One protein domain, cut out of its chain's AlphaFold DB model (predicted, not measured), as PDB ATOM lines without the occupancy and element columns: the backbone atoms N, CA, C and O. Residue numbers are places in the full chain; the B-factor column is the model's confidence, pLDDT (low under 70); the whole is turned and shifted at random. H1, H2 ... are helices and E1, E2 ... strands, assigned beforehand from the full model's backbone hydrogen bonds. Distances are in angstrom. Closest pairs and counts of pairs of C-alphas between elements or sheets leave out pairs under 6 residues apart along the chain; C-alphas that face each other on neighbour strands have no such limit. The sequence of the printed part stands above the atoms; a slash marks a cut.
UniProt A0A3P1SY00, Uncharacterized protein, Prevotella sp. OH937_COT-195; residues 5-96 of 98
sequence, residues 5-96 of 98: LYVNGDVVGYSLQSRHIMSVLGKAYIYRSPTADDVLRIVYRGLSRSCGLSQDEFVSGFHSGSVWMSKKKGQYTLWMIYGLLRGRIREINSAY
ATOM      1  N   LEU A   5      14.606  48.119 -35.342       87.81
ATOM      2  CA  LEU A   5      13.937  47.590 -36.516       87.81
ATOM      3  C   LEU A   5      12.560  48.242 -36.606       87.81
ATOM      4  O   LEU A   5      11.842  48.296 -35.617       87.81
ATOM      5  N   TYR A   6      12.191  48.724 -37.779       89.50
ATOM      6  CA  TYR A   6      10.890  49.314 -38.038       89.50
ATOM      7  C   TYR A   6      10.027  48.288 -38.753       89.50
ATOM      8  O   TYR A   6      10.471  47.695 -39.735       89.50
ATOM      9  N   VAL A   7       8.810  48.087 -38.265       89.12
ATOM     10  CA  VAL A   7       7.804  47.228 -38.891       89.12
ATOM     11  C   VAL A   7       6.520  48.032 -38.993       89.12
ATOM     12  O   VAL A   7       5.983  48.437 -37.968       89.12
ATOM     13  N   ASN A   8       6.061  48.314 -40.215       86.25
ATOM     14  CA  ASN A   8       4.852  49.113 -40.463       86.25
ATOM     15  C   ASN A   8       4.844  50.481 -39.740       86.25
ATOM     16  O   ASN A   8       3.795  50.987 -39.361       86.25
ATOM     17  N   GLY A   9       6.023  51.084 -39.542       83.62
ATOM     18  CA  GLY A   9       6.188  52.370 -38.849       83.62
ATOM     19  C   GLY A   9       6.522  52.268 -37.356       83.62
ATOM     20  O   GLY A   9       7.051  53.232 -36.801       83.62
ATOM     21  N   ASP A  10       6.336  51.105 -36.728       86.94
ATOM     22  CA  ASP A  10       6.628  50.890 -35.308       86.94
ATOM     23  C   ASP A  10       8.053  50.387 -35.058       86.94
ATOM     24  O   ASP A  10       8.548  49.493 -35.743       86.94
ATOM     25  N   VAL A  11       8.700  50.903 -34.007       88.06
ATOM     26  CA  VAL A  11      10.057  50.488 -33.603       88.06
ATOM     27  C   VAL A  11      10.010  49.213 -32.774       88.06
ATOM     28  O   VAL A  11       9.667  49.240 -31.597       88.06
ATOM     29  N   VAL A  12      10.395  48.080 -33.336       87.75
ATOM     30  CA  VAL A  12      10.443  46.788 -32.653       87.75
ATOM     31  C   VAL A  12      11.883  46.448 -32.255       87.75
ATOM     32  O   VAL A  12      12.809  46.516 -33.060       87.75
ATOM     33  N   GLY A  13      12.079  46.075 -30.990       85.06
ATOM     34  CA  GLY A  13      13.342  45.510 -30.511       85.06
ATOM     35  C   GLY A  13      13.429  44.008 -30.782       85.06
ATOM     36  O   GLY A  13      12.406  43.329 -30.877       85.06
ATOM     37  N   TYR A  14      14.645  43.476 -30.870       88.25
ATOM     38  CA  TYR A  14      14.894  42.039 -31.011       88.25
ATOM     39  C   TYR A  14      16.180  41.616 -30.293       88.25
ATOM     40  O   TYR A  14      16.987  42.452 -29.893       88.25
ATOM     41  N   SER A  15      16.379  40.305 -30.130       87.75
ATOM     42  CA  SER A  15      17.583  39.715 -29.537       87.75
ATOM     43  C   SER A  15      18.119  38.527 -30.346       87.75
ATOM     44  O   SER A  15      17.383  37.629 -30.759       87.75
ATOM     45  N   LEU A  16      19.439  38.496 -30.554       89.19
ATOM     46  CA  LEU A  16      20.133  37.414 -31.262       89.19
ATOM     47  C   LEU A  16      20.568  36.326 -30.276       89.19
ATOM     48  O   LEU A  16      21.690  36.337 -29.770       89.19
ATOM     49  N   GLN A  17      19.667  35.394 -29.981       89.69
ATOM     50  CA  GLN A  17      19.939  34.291 -29.060       89.69
ATOM     51  C   GLN A  17      20.402  33.035 -29.805       89.69
ATOM     52  O   GLN A  17      19.849  32.701 -30.854       89.69
ATOM     53  N   SER A  18      21.344  32.283 -29.224       90.88
ATOM     54  CA  SER A  18      21.890  31.051 -29.820       90.88
ATOM     55  C   SER A  18      20.804  30.049 -30.211       90.88
ATOM     56  O   SER A  18      20.893  29.433 -31.268       90.88
ATOM     57  N   ARG A  19      19.722  29.944 -29.427       91.38
ATOM     58  CA  ARG A  19      18.574  29.080 -29.749       91.38
ATOM     59  C   ARG A  19      17.874  29.462 -31.062       91.38
ATOM     60  O   ARG A  19      17.493  28.580 -31.824       91.38
ATOM     61  N   HIS A  20      17.735  30.759 -31.358       93.06
ATOM     62  CA  HIS A  20      17.120  31.233 -32.605       93.06
ATOM     63  C   HIS A  20      18.055  30.978 -33.787       93.06
ATOM     64  O   HIS A  20      17.607  30.525 -34.837       93.06
ATOM     65  N   ILE A  21      19.356  31.201 -33.581       93.00
ATOM     66  CA  ILE A  21      20.402  30.933 -34.571       93.00
ATOM     67  C   ILE A  21      20.394  29.452 -34.954       93.00
ATOM     68  O   ILE A  21      20.269  29.132 -36.130       93.00
ATOM     69  N   MET A  22      20.453  28.547 -33.975       91.69
ATOM     70  CA  MET A  22      20.449  27.101 -34.223       91.69
ATOM     71  C   MET A  22      19.134  26.613 -34.842       91.69
ATOM     72  O   MET A  22      19.135  25.729 -35.693       91.69
ATOM     73  N   SER A  23      18.000  27.215 -34.472       92.12
ATOM     74  CA  SER A  23      16.708  26.882 -35.079       92.12
ATOM     75  C   SER A  23      16.649  27.196 -36.577       92.12
ATOM     76  O   SER A  23      15.888  26.540 -37.281       92.12
ATOM     77  N   VAL A  24      17.392  28.201 -37.052       92.81
ATOM     78  CA  VAL A  24      17.423  28.595 -38.470       92.81
ATOM     79  C   VAL A  24      18.596  27.940 -39.200       92.81
ATOM     80  O   VAL A  24      18.452  27.510 -40.340       92.81
ATOM     81  N   LEU A  25      19.764  27.840 -38.564       92.44
ATOM     82  CA  LEU A  25      21.005  27.403 -39.207       92.44
ATOM     83  C   LEU A  25      21.353  25.925 -39.011       92.44
ATOM     84  O   LEU A  25      22.118  25.410 -39.824       92.44
ATOM     85  N   GLY A  26      20.800  25.253 -37.998       85.75
ATOM     86  CA  GLY A  26      21.103  23.858 -37.664       85.75
ATOM     87  C   GLY A  26      21.574  23.663 -36.216       85.75
ATOM     88  O   GLY A  26      21.899  24.618 -35.515       85.75
ATOM     89  N   LYS A  27      21.579  22.404 -35.751       72.94
ATOM     90  CA  LYS A  27      21.539  22.064 -34.313       72.94
ATOM     91  C   LYS A  27      22.873  21.738 -33.621       72.94
ATOM     92  O   LYS A  27      22.895  21.791 -32.400       72.94
ATOM     93  N   ALA A  28      23.940  21.377 -34.336       74.56
ATOM     94  CA  ALA A  28      25.180  20.895 -33.704       74.56
ATOM     95  C   ALA A  28      26.360  21.832 -33.976       74.56
ATOM     96  O   ALA A  28      26.814  22.539 -33.092       74.56
ATOM     97  N   TYR A  29      26.796  21.913 -35.228       83.69
ATOM     98  CA  TYR A  29      27.902  22.763 -35.646       83.69
ATOM     99  C   TYR A  29      27.491  23.529 -36.900       83.69
ATOM    100  O   TYR A  29      27.015  22.935 -37.871       83.69
ATOM    101  N   ILE A  30      27.635  24.851 -36.885       88.12
ATOM    102  CA  ILE A  30      27.172  25.708 -37.978       88.12
ATOM    103  C   ILE A  30      28.354  25.976 -38.910       88.12
ATOM    104  O   ILE A  30      29.158  26.874 -38.671       88.12
ATOM    105  N   TYR A  31      28.465  25.187 -39.977       83.75
ATOM    106  CA  TYR A  31      29.525  25.322 -40.985       83.75
ATOM    107  C   TYR A  31      29.149  26.268 -42.137       83.75
ATOM    108  O   TYR A  31      30.023  26.744 -42.860       83.75
ATOM    109  N   ARG A  32      27.853  26.550 -42.319       87.62
ATOM    110  CA  ARG A  32      27.356  27.420 -43.393       87.62
ATOM    111  C   ARG A  32      27.371  28.892 -42.988       87.62
ATOM    112  O   ARG A  32      27.011  29.239 -41.863       87.62
ATOM    113  N   SER A  33      27.723  29.760 -43.932       87.69
ATOM    114  CA  SER A  33      27.549  31.206 -43.766       87.69
ATOM    115  C   SER A  33      26.061  31.564 -43.864       87.69
ATOM    116  O   SER A  33      25.409  31.101 -44.801       87.69
ATOM    117  N   PRO A  34      25.510  32.368 -42.937       91.56
ATOM    118  CA  PRO A  34      24.117  32.788 -43.015       91.56
ATOM    119  C   PRO A  34      23.867  33.663 -44.249       91.56
ATOM    120  O   PRO A  34      24.665  34.542 -44.570       91.56
ATOM    121  N   THR A  35      22.747  33.446 -44.928       93.56
ATOM    122  CA  THR A  35      22.258  34.350 -45.978       93.56
ATOM    123  C   THR A  35      21.569  35.577 -45.370       93.56
ATOM    124  O   THR A  35      21.295  35.615 -44.168       93.56
ATOM    125  N   ALA A  36      21.260  36.592 -46.185       91.38
ATOM    126  CA  ALA A  36      20.476  37.742 -45.725       91.38
ATOM    127  C   ALA A  36      19.104  37.310 -45.167       91.38
ATOM    128  O   ALA A  36      18.709  37.761 -44.092       91.38
ATOM    129  N   ASP A  37      18.433  36.367 -45.830       93.44
ATOM    130  CA  ASP A  37      17.152  35.828 -45.372       93.44
ATOM    131  C   ASP A  37      17.294  35.024 -44.075       93.44
ATOM    132  O   ASP A  37      16.447  35.141 -43.190       93.44
ATOM    133  N   ASP A  38      18.381  34.261 -43.892       94.62
ATOM    134  CA  ASP A  38      18.639  33.594 -42.610       94.62
ATOM    135  C   ASP A  38      18.776  34.613 -41.472       94.62
ATOM    136  O   ASP A  38      18.214  34.417 -40.394       94.62
ATOM    137  N   VAL A  39      19.484  35.725 -41.712       94.00
ATOM    138  CA  VAL A  39      19.611  36.812 -40.729       94.00
ATOM    139  C   VAL A  39      18.232  37.365 -40.372       94.00
ATOM    140  O   VAL A  39      17.921  37.489 -39.187       94.00
ATOM    141  N   LEU A  40      17.388  37.649 -41.366       94.38
ATOM    142  CA  LEU A  40      16.036  38.170 -41.146       94.38
ATOM    143  C   LEU A  40      15.156  37.183 -40.369       94.38
ATOM    144  O   LEU A  40      14.466  37.584 -39.435       94.38
ATOM    145  N   ARG A  41      15.230  35.884 -40.678       95.19
ATOM    146  CA  ARG A  41      14.501  34.831 -39.948       95.19
ATOM    147  C   ARG A  41      14.955  34.716 -38.493       95.19
ATOM    148  O   ARG A  41      14.131  34.513 -37.600       95.19
ATOM    149  N   ILE A  42      16.252  34.868 -38.227       94.56
ATOM    150  CA  ILE A  42      16.794  34.882 -36.860       94.56
ATOM    151  C   ILE A  42      16.317  36.126 -36.103       94.56
ATOM    152  O   ILE A  42      15.928  36.012 -34.940       94.56
ATOM    153  N   VAL A  43      16.312  37.293 -36.757       93.19
ATOM    154  CA  VAL A  43      15.781  38.545 -36.193       93.19
ATOM    155  C   VAL A  43      14.301  38.394 -35.849       93.19
ATOM    156  O   VAL A  43      13.925  38.695 -34.719       93.19
ATOM    157  N   TYR A  44      13.492  37.854 -36.765       94.50
ATOM    158  CA  TYR A  44      12.062  37.605 -36.560       94.50
ATOM    159  C   TYR A  44      11.794  36.748 -35.315       94.50
ATOM    160  O   TYR A  44      10.993  37.107 -34.457       94.50
ATOM    161  N   ARG A  45      12.536  35.644 -35.152       93.19
ATOM    162  CA  ARG A  45      12.427  34.777 -33.964       93.19
ATOM    163  C   ARG A  45      12.854  35.465 -32.667       93.19
ATOM    164  O   ARG A  45      12.481  35.021 -31.587       93.19
ATOM    165  N   GLY A  46      13.671  36.508 -32.771       91.75
ATOM    166  CA  GLY A  46      14.195  37.273 -31.650       91.75
ATOM    167  C   GLY A  46      13.364  38.481 -31.239       91.75
ATOM    168  O   GLY A  46      13.789  39.152 -30.298       91.75
ATOM    169  N   LEU A  47      12.258  38.794 -31.923       91.00
ATOM    170  CA  LEU A  47      11.463  39.998 -31.661       91.00
ATOM    171  C   LEU A  47      10.914  40.004 -30.227       91.00
ATOM    172  O   LEU A  47      10.334  39.027 -29.761       91.00
ATOM    173  N   SER A  48      11.064  41.133 -29.529       85.06
ATOM    174  CA  SER A  48      10.599  41.298 -28.141       85.06
ATOM    175  C   SER A  48       9.077  41.444 -28.016       85.06
ATOM    176  O   SER A  48       8.547  41.500 -26.910       85.06
ATOM    177  N   ARG A  49       8.375  41.556 -29.146       78.12
ATOM    178  CA  ARG A  49       6.917  41.638 -29.255       78.12
ATOM    179  C   ARG A  49       6.478  41.103 -30.612       78.12
ATOM    180  O   ARG A  49       7.233  41.198 -31.577       78.12
ATOM    181  N   SER A  50       5.258  40.574 -30.685       78.00
ATOM    182  CA  SER A  50       4.665  40.205 -31.970       78.00
ATOM    183  C   SER A  50       4.464  41.459 -32.820       78.00
ATOM    184  O   SER A  50       3.970  42.470 -32.323       78.00
ATOM    185  N   CYS A  51       4.862  41.397 -34.088       84.44
ATOM    186  CA  CYS A  51       4.663  42.473 -35.057       84.44
ATOM    187  C   CYS A  51       3.441  42.246 -35.965       84.44
ATOM    188  O   CYS A  51       3.258  42.983 -36.927       84.44
ATOM    189  N   GLY A  52       2.632  41.214 -35.691       86.50
ATOM    190  CA  GLY A  52       1.453  40.865 -36.492       86.50
ATOM    191  C   GLY A  52       1.761  40.240 -37.858       86.50
ATOM    192  O   GLY A  52       0.833  39.833 -38.542       86.50
ATOM    193  N   LEU A  53       3.039  40.131 -38.234       91.25
ATOM    194  CA  LEU A  53       3.485  39.474 -39.458       91.25
ATOM    195  C   LEU A  53       3.888  38.027 -39.168       91.25
ATOM    196  O   LEU A  53       4.533  37.735 -38.155       91.25
ATOM    197  N   SER A  54       3.579  37.122 -40.089       94.25
ATOM    198  CA  SER A  54       4.268  35.840 -40.204       94.25
ATOM    199  C   SER A  54       5.739  36.048 -40.590       94.25
ATOM    200  O   SER A  54       6.160  37.131 -41.002       94.25
ATOM    201  N   GLN A  55       6.553  35.001 -40.457       94.62
ATOM    202  CA  GLN A  55       7.972  35.076 -40.810       94.62
ATOM    203  C   GLN A  55       8.176  35.415 -42.296       94.62
ATOM    204  O   GLN A  55       9.080  36.177 -42.631       94.62
ATOM    205  N   ASP A  56       7.345  34.862 -43.179       95.00
ATOM    206  CA  ASP A  56       7.479  35.073 -44.621       95.00
ATOM    207  C   ASP A  56       7.024  36.481 -45.015       95.00
ATOM    208  O   ASP A  56       7.716  37.157 -45.775       95.00
ATOM    209  N   GLU A  57       5.940  36.982 -44.414       95.50
ATOM    210  CA  GLU A  57       5.516  38.380 -44.566       95.50
ATOM    211  C   GLU A  57       6.572  39.351 -44.039       95.50
ATOM    212  O   GLU A  57       6.809  40.395 -44.640       95.50
ATOM    213  N   PHE A  58       7.248  39.006 -42.944       94.88
ATOM    214  CA  PHE A  58       8.333  39.810 -42.400       94.88
ATOM    215  C   PHE A  58       9.525  39.903 -43.364       94.88
ATOM    216  O   PHE A  58      10.038  40.995 -43.615       94.88
ATOM    217  N   VAL A  59       9.962  38.771 -43.927       94.88
ATOM    218  CA  VAL A  59      11.070  38.733 -44.896       94.88
ATOM    219  C   VAL A  59      10.678  39.457 -46.183       94.88
ATOM    220  O   VAL A  59      11.427  40.306 -46.660       94.88
ATOM    221  N   SER A  60       9.480  39.192 -46.710       94.94
ATOM    222  CA  SER A  60       8.956  39.895 -47.884       94.94
ATOM    223  C   SER A  60       8.828  41.398 -47.633       94.94
ATOM    224  O   SER A  60       9.146  42.196 -48.513       94.94
ATOM    225  N   GLY A  61       8.404  41.790 -46.432       93.00
ATOM    226  CA  GLY A  61       8.300  43.179 -46.005       93.00
ATOM    227  C   GLY A  61       9.646  43.895 -45.967       93.00
ATOM    228  O   GLY A  61       9.723  45.087 -46.253       93.00
ATOM    229  N   PHE A  62      10.733  43.175 -45.674       93.62
ATOM    230  CA  PHE A  62      12.074  43.748 -45.738       93.62
ATOM    231  C   PHE A  62      12.483  44.076 -47.174       93.62
ATOM    232  O   PHE A  62      13.025  45.148 -47.441       93.62
ATOM    233  N   HIS A  63      12.176  43.176 -48.107       91.81
ATOM    234  CA  HIS A  63      12.470  43.366 -49.527       91.81
ATOM    235  C   HIS A  63      11.590  44.446 -50.175       91.81
ATOM    236  O   HIS A  63      12.060  45.158 -51.060       91.81
ATOM    237  N   SER A  64      10.344  44.614 -49.719       91.88
ATOM    238  CA  SER A  64       9.429  45.659 -50.205       91.88
ATOM    239  C   SER A  64       9.570  47.008 -49.486       91.88
ATOM    240  O   SER A  64       9.056  48.016 -49.967       91.88
ATOM    241  N   GLY A  65      10.274  47.048 -48.351       88.81
ATOM    242  CA  GLY A  65      10.537  48.257 -47.569       88.81
ATOM    243  C   GLY A  65       9.515  48.576 -46.470       88.81
ATOM    244  O   GLY A  65       9.666  49.598 -45.800       88.81
ATOM    245  N   SER A  66       8.509  47.728 -46.228       90.00
ATOM    246  CA  SER A  66       7.601  47.870 -45.072       90.00
ATOM    247  C   SER A  66       8.256  47.470 -43.742       90.00
ATOM    248  O   SER A  66       7.861  47.951 -42.674       90.00
ATOM    249  N   VAL A  67       9.301  46.641 -43.810       91.81
ATOM    250  CA  VAL A  67      10.222  46.335 -42.713       91.81
ATOM    251  C   VAL A  67      11.582  46.929 -43.054       91.81
ATOM    252  O   VAL A  67      12.140  46.662 -44.111       91.81
ATOM    253  N   TRP A  68      12.159  47.737 -42.173       89.88
ATOM    254  CA  TRP A  68      13.449  48.362 -42.464       89.88
ATOM    255  C   TRP A  68      14.238  48.678 -41.201       89.88
ATOM    256  O   TRP A  68      13.719  48.717 -40.091       89.88
ATOM    257  N   MET A  69      15.540  48.886 -41.367       86.19
ATOM    258  CA  MET A  69      16.443  49.259 -40.278       86.19
ATOM    259  C   MET A  69      16.830  50.721 -40.410       86.19
ATOM    260  O   MET A  69      17.089  51.208 -41.514       86.19
ATOM    261  N   SER A  70      16.906  51.423 -39.280       81.19
ATOM    262  CA  SER A  70      17.299  52.827 -39.289       81.19
ATOM    263  C   SER A  70      18.704  53.020 -39.842       81.19
ATOM    264  O   SER A  70      19.656  52.367 -39.424       81.19
ATOM    265  N   LYS A  71      18.835  53.980 -40.762       77.62
ATOM    266  CA  LYS A  71      20.122  54.413 -41.323       77.62
ATOM    267  C   LYS A  71      20.782  55.526 -40.495       77.62
ATOM    268  O   LYS A  71      21.802  56.072 -40.907       77.62
ATOM    269  N   LYS A  72      20.205  55.905 -39.345       80.75
ATOM    270  CA  LYS A  72      20.775  56.941 -38.468       80.75
ATOM    271  C   LYS A  72      22.104  56.467 -37.868       80.75
ATOM    272  O   LYS A  72      22.260  55.302 -37.504       80.75
ATOM    273  N   LYS A  73      23.056  57.393 -37.713       72.75
ATOM    274  CA  LYS A  73      24.360  57.120 -37.089       72.75
ATOM    275  C   LYS A  73      24.156  56.497 -35.698       72.75
ATOM    276  O   LYS A  73      23.458  57.065 -34.865       72.75
ATOM    277  N   GLY A  74      24.766  55.334 -35.457       71.75
ATOM    278  CA  GLY A  74      24.663  54.599 -34.187       71.75
ATOM    279  C   GLY A  74      23.573  53.518 -34.125       71.75
ATOM    280  O   GLY A  74      23.424  52.887 -33.071       71.75
ATOM    281  N   GLN A  75      22.855  53.284 -35.226       77.75
ATOM    282  CA  GLN A  75      21.892  52.190 -35.390       77.75
ATOM    283  C   GLN A  75      22.508  51.030 -36.182       77.75
ATOM    284  O   GLN A  75      23.363  51.238 -37.044       77.75
ATOM    285  N   TYR A  76      22.099  49.800 -35.871       76.62
ATOM    286  CA  TYR A  76      22.604  48.608 -36.556       76.62
ATOM    287  C   TYR A  76      21.994  48.459 -37.956       76.62
ATOM    288  O   TYR A  76      20.782  48.336 -38.101       76.62
ATOM    289  N   THR A  77      22.847  48.388 -38.981       85.19
ATOM    290  CA  THR A  77      22.447  47.940 -40.323       85.19
ATOM    291  C   THR A  77      22.366  46.413 -40.385       85.19
ATOM    292  O   THR A  77      22.959  45.722 -39.551       85.19
ATOM    293  N   LEU A  78      21.721  45.868 -41.425       86.88
ATOM    294  CA  LEU A  78      21.673  44.418 -41.652       86.88
ATOM    295  C   LEU A  78      23.082  43.801 -41.706       86.88
ATOM    296  O   LEU A  78      23.313  42.724 -41.164       86.88
ATOM    297  N   TRP A  79      24.051  44.520 -42.278       86.81
ATOM    298  CA  TRP A  79      25.446  44.080 -42.334       86.81
ATOM    299  C   TRP A  79      26.104  43.992 -40.952       86.81
ATOM    300  O   TRP A  79      26.845  43.055 -40.657       86.81
ATOM    301  N   MET A  80      25.811  44.944 -40.067       88.75
ATOM    302  CA  MET A  80      26.333  44.913 -38.702       88.75
ATOM    303  C   MET A  80      25.693  43.778 -37.891       88.75
ATOM    304  O   MET A  80      26.386  43.115 -37.122       88.75
ATOM    305  N   ILE A  81      24.402  43.502 -38.107       89.75
ATOM    306  CA  ILE A  81      23.706  42.340 -37.524       89.75
ATOM    307  C   ILE A  81      24.330  41.040 -38.028       89.75
ATOM    308  O   ILE A  81      24.612  40.152 -37.227       89.75
ATOM    309  N   TYR A  82      24.612  40.942 -39.328       91.62
ATOM    310  CA  TYR A  82      25.327  39.808 -39.910       91.62
ATOM    311  C   TYR A  82      26.703  39.600 -39.250       91.62
ATOM    312  O   TYR A  82      27.067  38.476 -38.905       91.62
ATOM    313  N   GLY A  83      27.447  40.681 -38.989       91.50
ATOM    314  CA  GLY A  83      28.704  40.633 -38.237       91.50
ATOM    315  C   GLY A  83      28.540  40.075 -36.818       91.50
ATOM    316  O   GLY A  83      29.277  39.166 -36.429       91.50
ATOM    317  N   LEU A  84      27.543  40.563 -36.071       90.81
ATOM    318  CA  LEU A  84      27.214  40.051 -34.734       90.81
ATOM    319  C   LEU A  84      26.831  38.568 -34.771       90.81
ATOM    320  O   LEU A  84      27.284  37.787 -33.934       90.81
ATOM    321  N   LEU A  85      26.031  38.172 -35.763       92.50
ATOM    322  CA  LEU A  85      25.611  36.792 -35.959       92.50
ATOM    323  C   LEU A  85      26.812  35.874 -36.204       92.50
ATOM    324  O   LEU A  85      26.918  34.827 -35.569       92.50
ATOM    325  N   ARG A  86      27.757  36.277 -37.063       92.81
ATOM    326  CA  ARG A  86      28.996  35.514 -37.277       92.81
ATOM    327  C   ARG A  86      29.826  35.378 -36.002       92.81
ATOM    328  O   ARG A  86      30.395  34.313 -35.779       92.81
ATOM    329  N   GLY A  87      29.874  36.413 -35.162       91.81
ATOM    330  CA  GLY A  87      30.500  36.341 -33.837       91.81
ATOM    331  C   GLY A  87      29.863  35.257 -32.964       91.81
ATOM    332  O   GLY A  87      30.556  34.357 -32.498       91.81
ATOM    333  N   ARG A  88      28.528  35.269 -32.847       91.19
ATOM    334  CA  ARG A  88      27.778  34.251 -32.089       91.19
ATOM    335  C   ARG A  88      27.939  32.840 -32.646       91.19
ATOM    336  O   ARG A  88      28.051  31.898 -31.875       91.19
ATOM    337  N   ILE A  89      27.988  32.675 -33.966       92.25
ATOM    338  CA  ILE A  89      28.240  31.367 -34.590       92.25
ATOM    339  C   ILE A  89      29.621  30.831 -34.196       92.25
ATOM    340  O   ILE A  89      29.740  29.659 -33.849       92.25
ATOM    341  N   ARG A  90      30.660  31.678 -34.197       91.69
ATOM    342  CA  ARG A  90      32.001  31.276 -33.741       91.69
ATOM    343  C   ARG A  90      32.003  30.858 -32.271       91.69
ATOM    344  O   ARG A  90      32.644  29.869 -31.938       91.69
ATOM    345  N   GLU A  91      31.277  31.578 -31.416       90.81
ATOM    346  CA  GLU A  91      31.102  31.217 -30.002       90.81
ATOM    347  C   GLU A  91      30.386  29.872 -29.831       90.81
ATOM    348  O   GLU A  91      30.811  29.061 -29.019       90.81
ATOM    349  N   ILE A  92      29.329  29.610 -30.609       90.00
ATOM    350  CA  ILE A  92      28.620  28.320 -30.593       90.00
ATOM    351  C   ILE A  92      29.568  27.194 -31.018       90.00
ATOM    352  O   ILE A  92      29.677  26.180 -30.335       90.00
ATOM    353  N   ASN A  93      30.272  27.376 -32.133       91.56
ATOM    354  CA  ASN A  93      31.133  26.351 -32.716       91.56
ATOM    355  C   ASN A  93      32.366  26.039 -31.854       91.56
ATOM    356  O   ASN A  93      32.832  24.903 -31.861       91.56
ATOM    357  N   SER A  94      32.890  27.008 -31.095       89.94
ATOM    358  CA  SER A  94      34.059  26.785 -30.231       89.94
ATOM    359  C   SER A  94      33.795  25.783 -29.103       89.94
ATOM    360  O   SER A  94      34.739  25.163 -28.619       89.94
ATOM    361  N   ALA A  95      32.529  25.562 -28.732       85.12
ATOM    362  CA  ALA A  95      32.136  24.534 -27.771       85.12
ATOM    363  C   ALA A  95      32.344  23.095 -28.289       85.12
ATOM    364  O   ALA A  95      32.373  22.173 -27.484       85.12
ATOM    365  N   TYR A  96      32.501  22.908 -29.604       82.31
ATOM    366  CA  TYR A  96      32.637  21.598 -30.260       82.31
ATOM    367  C   TYR A  96      34.045  21.313 -30.791       82.31
ATOM    368  O   TYR A  96      34.305  20.220 -31.279       82.31
TER     369      TYR A  96
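What this domain is: This is residues 5 to 96 of the 98 residues of an uncharacterized protein of Prevotella sp. OH937_COT-195 (UniProt A0A3P1SY00). A small three-stranded sheet, E2, E1, E3, sits at one end of the longest axis, and three crossed helices, H3, H2 and H1, follow from it in a row with H2 in the middle. The long helix H4 lies across H2 and H1. The printed part has 92 residues, ordered E1, E2, H1, H2, H3, E3, H4; the sheet is antiparallel and the class is mostly helix. The whole is compact, radius of gyration of the C-alphas 13.2 A, spanning 41 by 29 by 21 A.

How they stand to each other: Inner strand E1, residues 5 to 7, is antiparallel to E2, residues 10 to 12, in a hairpin, with N 12 and O 5 at 2.7 A. E1 is also antiparallel to E3, residues 67 to 69, with N 6 and O 68 at 2.8 A. H3, residues 55 to 64, is on the sheet but only grazes it with residues 57 to 62. The hub is H2, residues 36 to 45. It touches H3 at a steep tilt of 49 degrees, opposite ways; the closest C-alphas, of Leu 40 and Val 59, are 6.2 A apart. H1, residues 18 to 25, forms a helical hairpin with H2 at a steep tilt of 43 degrees; the closest C-alphas, of His 20 and Ile 42, are 5.6 A apart. H4, residues 78 to 94, touches H2 with residues 78 to 85 alone, about perpendicular at 78 degrees; the closest C-alphas, of Val 39 and Tyr 82, are 6.5 A apart. H4 touches H1 with residues 85 to 92 alone, about perpendicular at 77 degrees; the closest C-alphas, of Ser 18 and Arg 88, are 7.1 A apart. H3 and H4 are apart. In H1, H2, H3 and H4 every O i to N i+4 pair is within hydrogen-bond range.

Where its parts are: E1 begins at C-alpha 5, (13.937, 47.590, -36.516). H4 runs 24.4 A to C-alpha 94, (34.059, 26.785, -30.231). H2 is 14.6 A long, H3 14.2 A and H1 10.1 A.

The domain as a whole: The C-alphas farthest apart, of Gly 9 and Tyr 96, are 41.5 A apart. The printed part has no cut, no link is long, and no printed residue is under 70 in pLDDT.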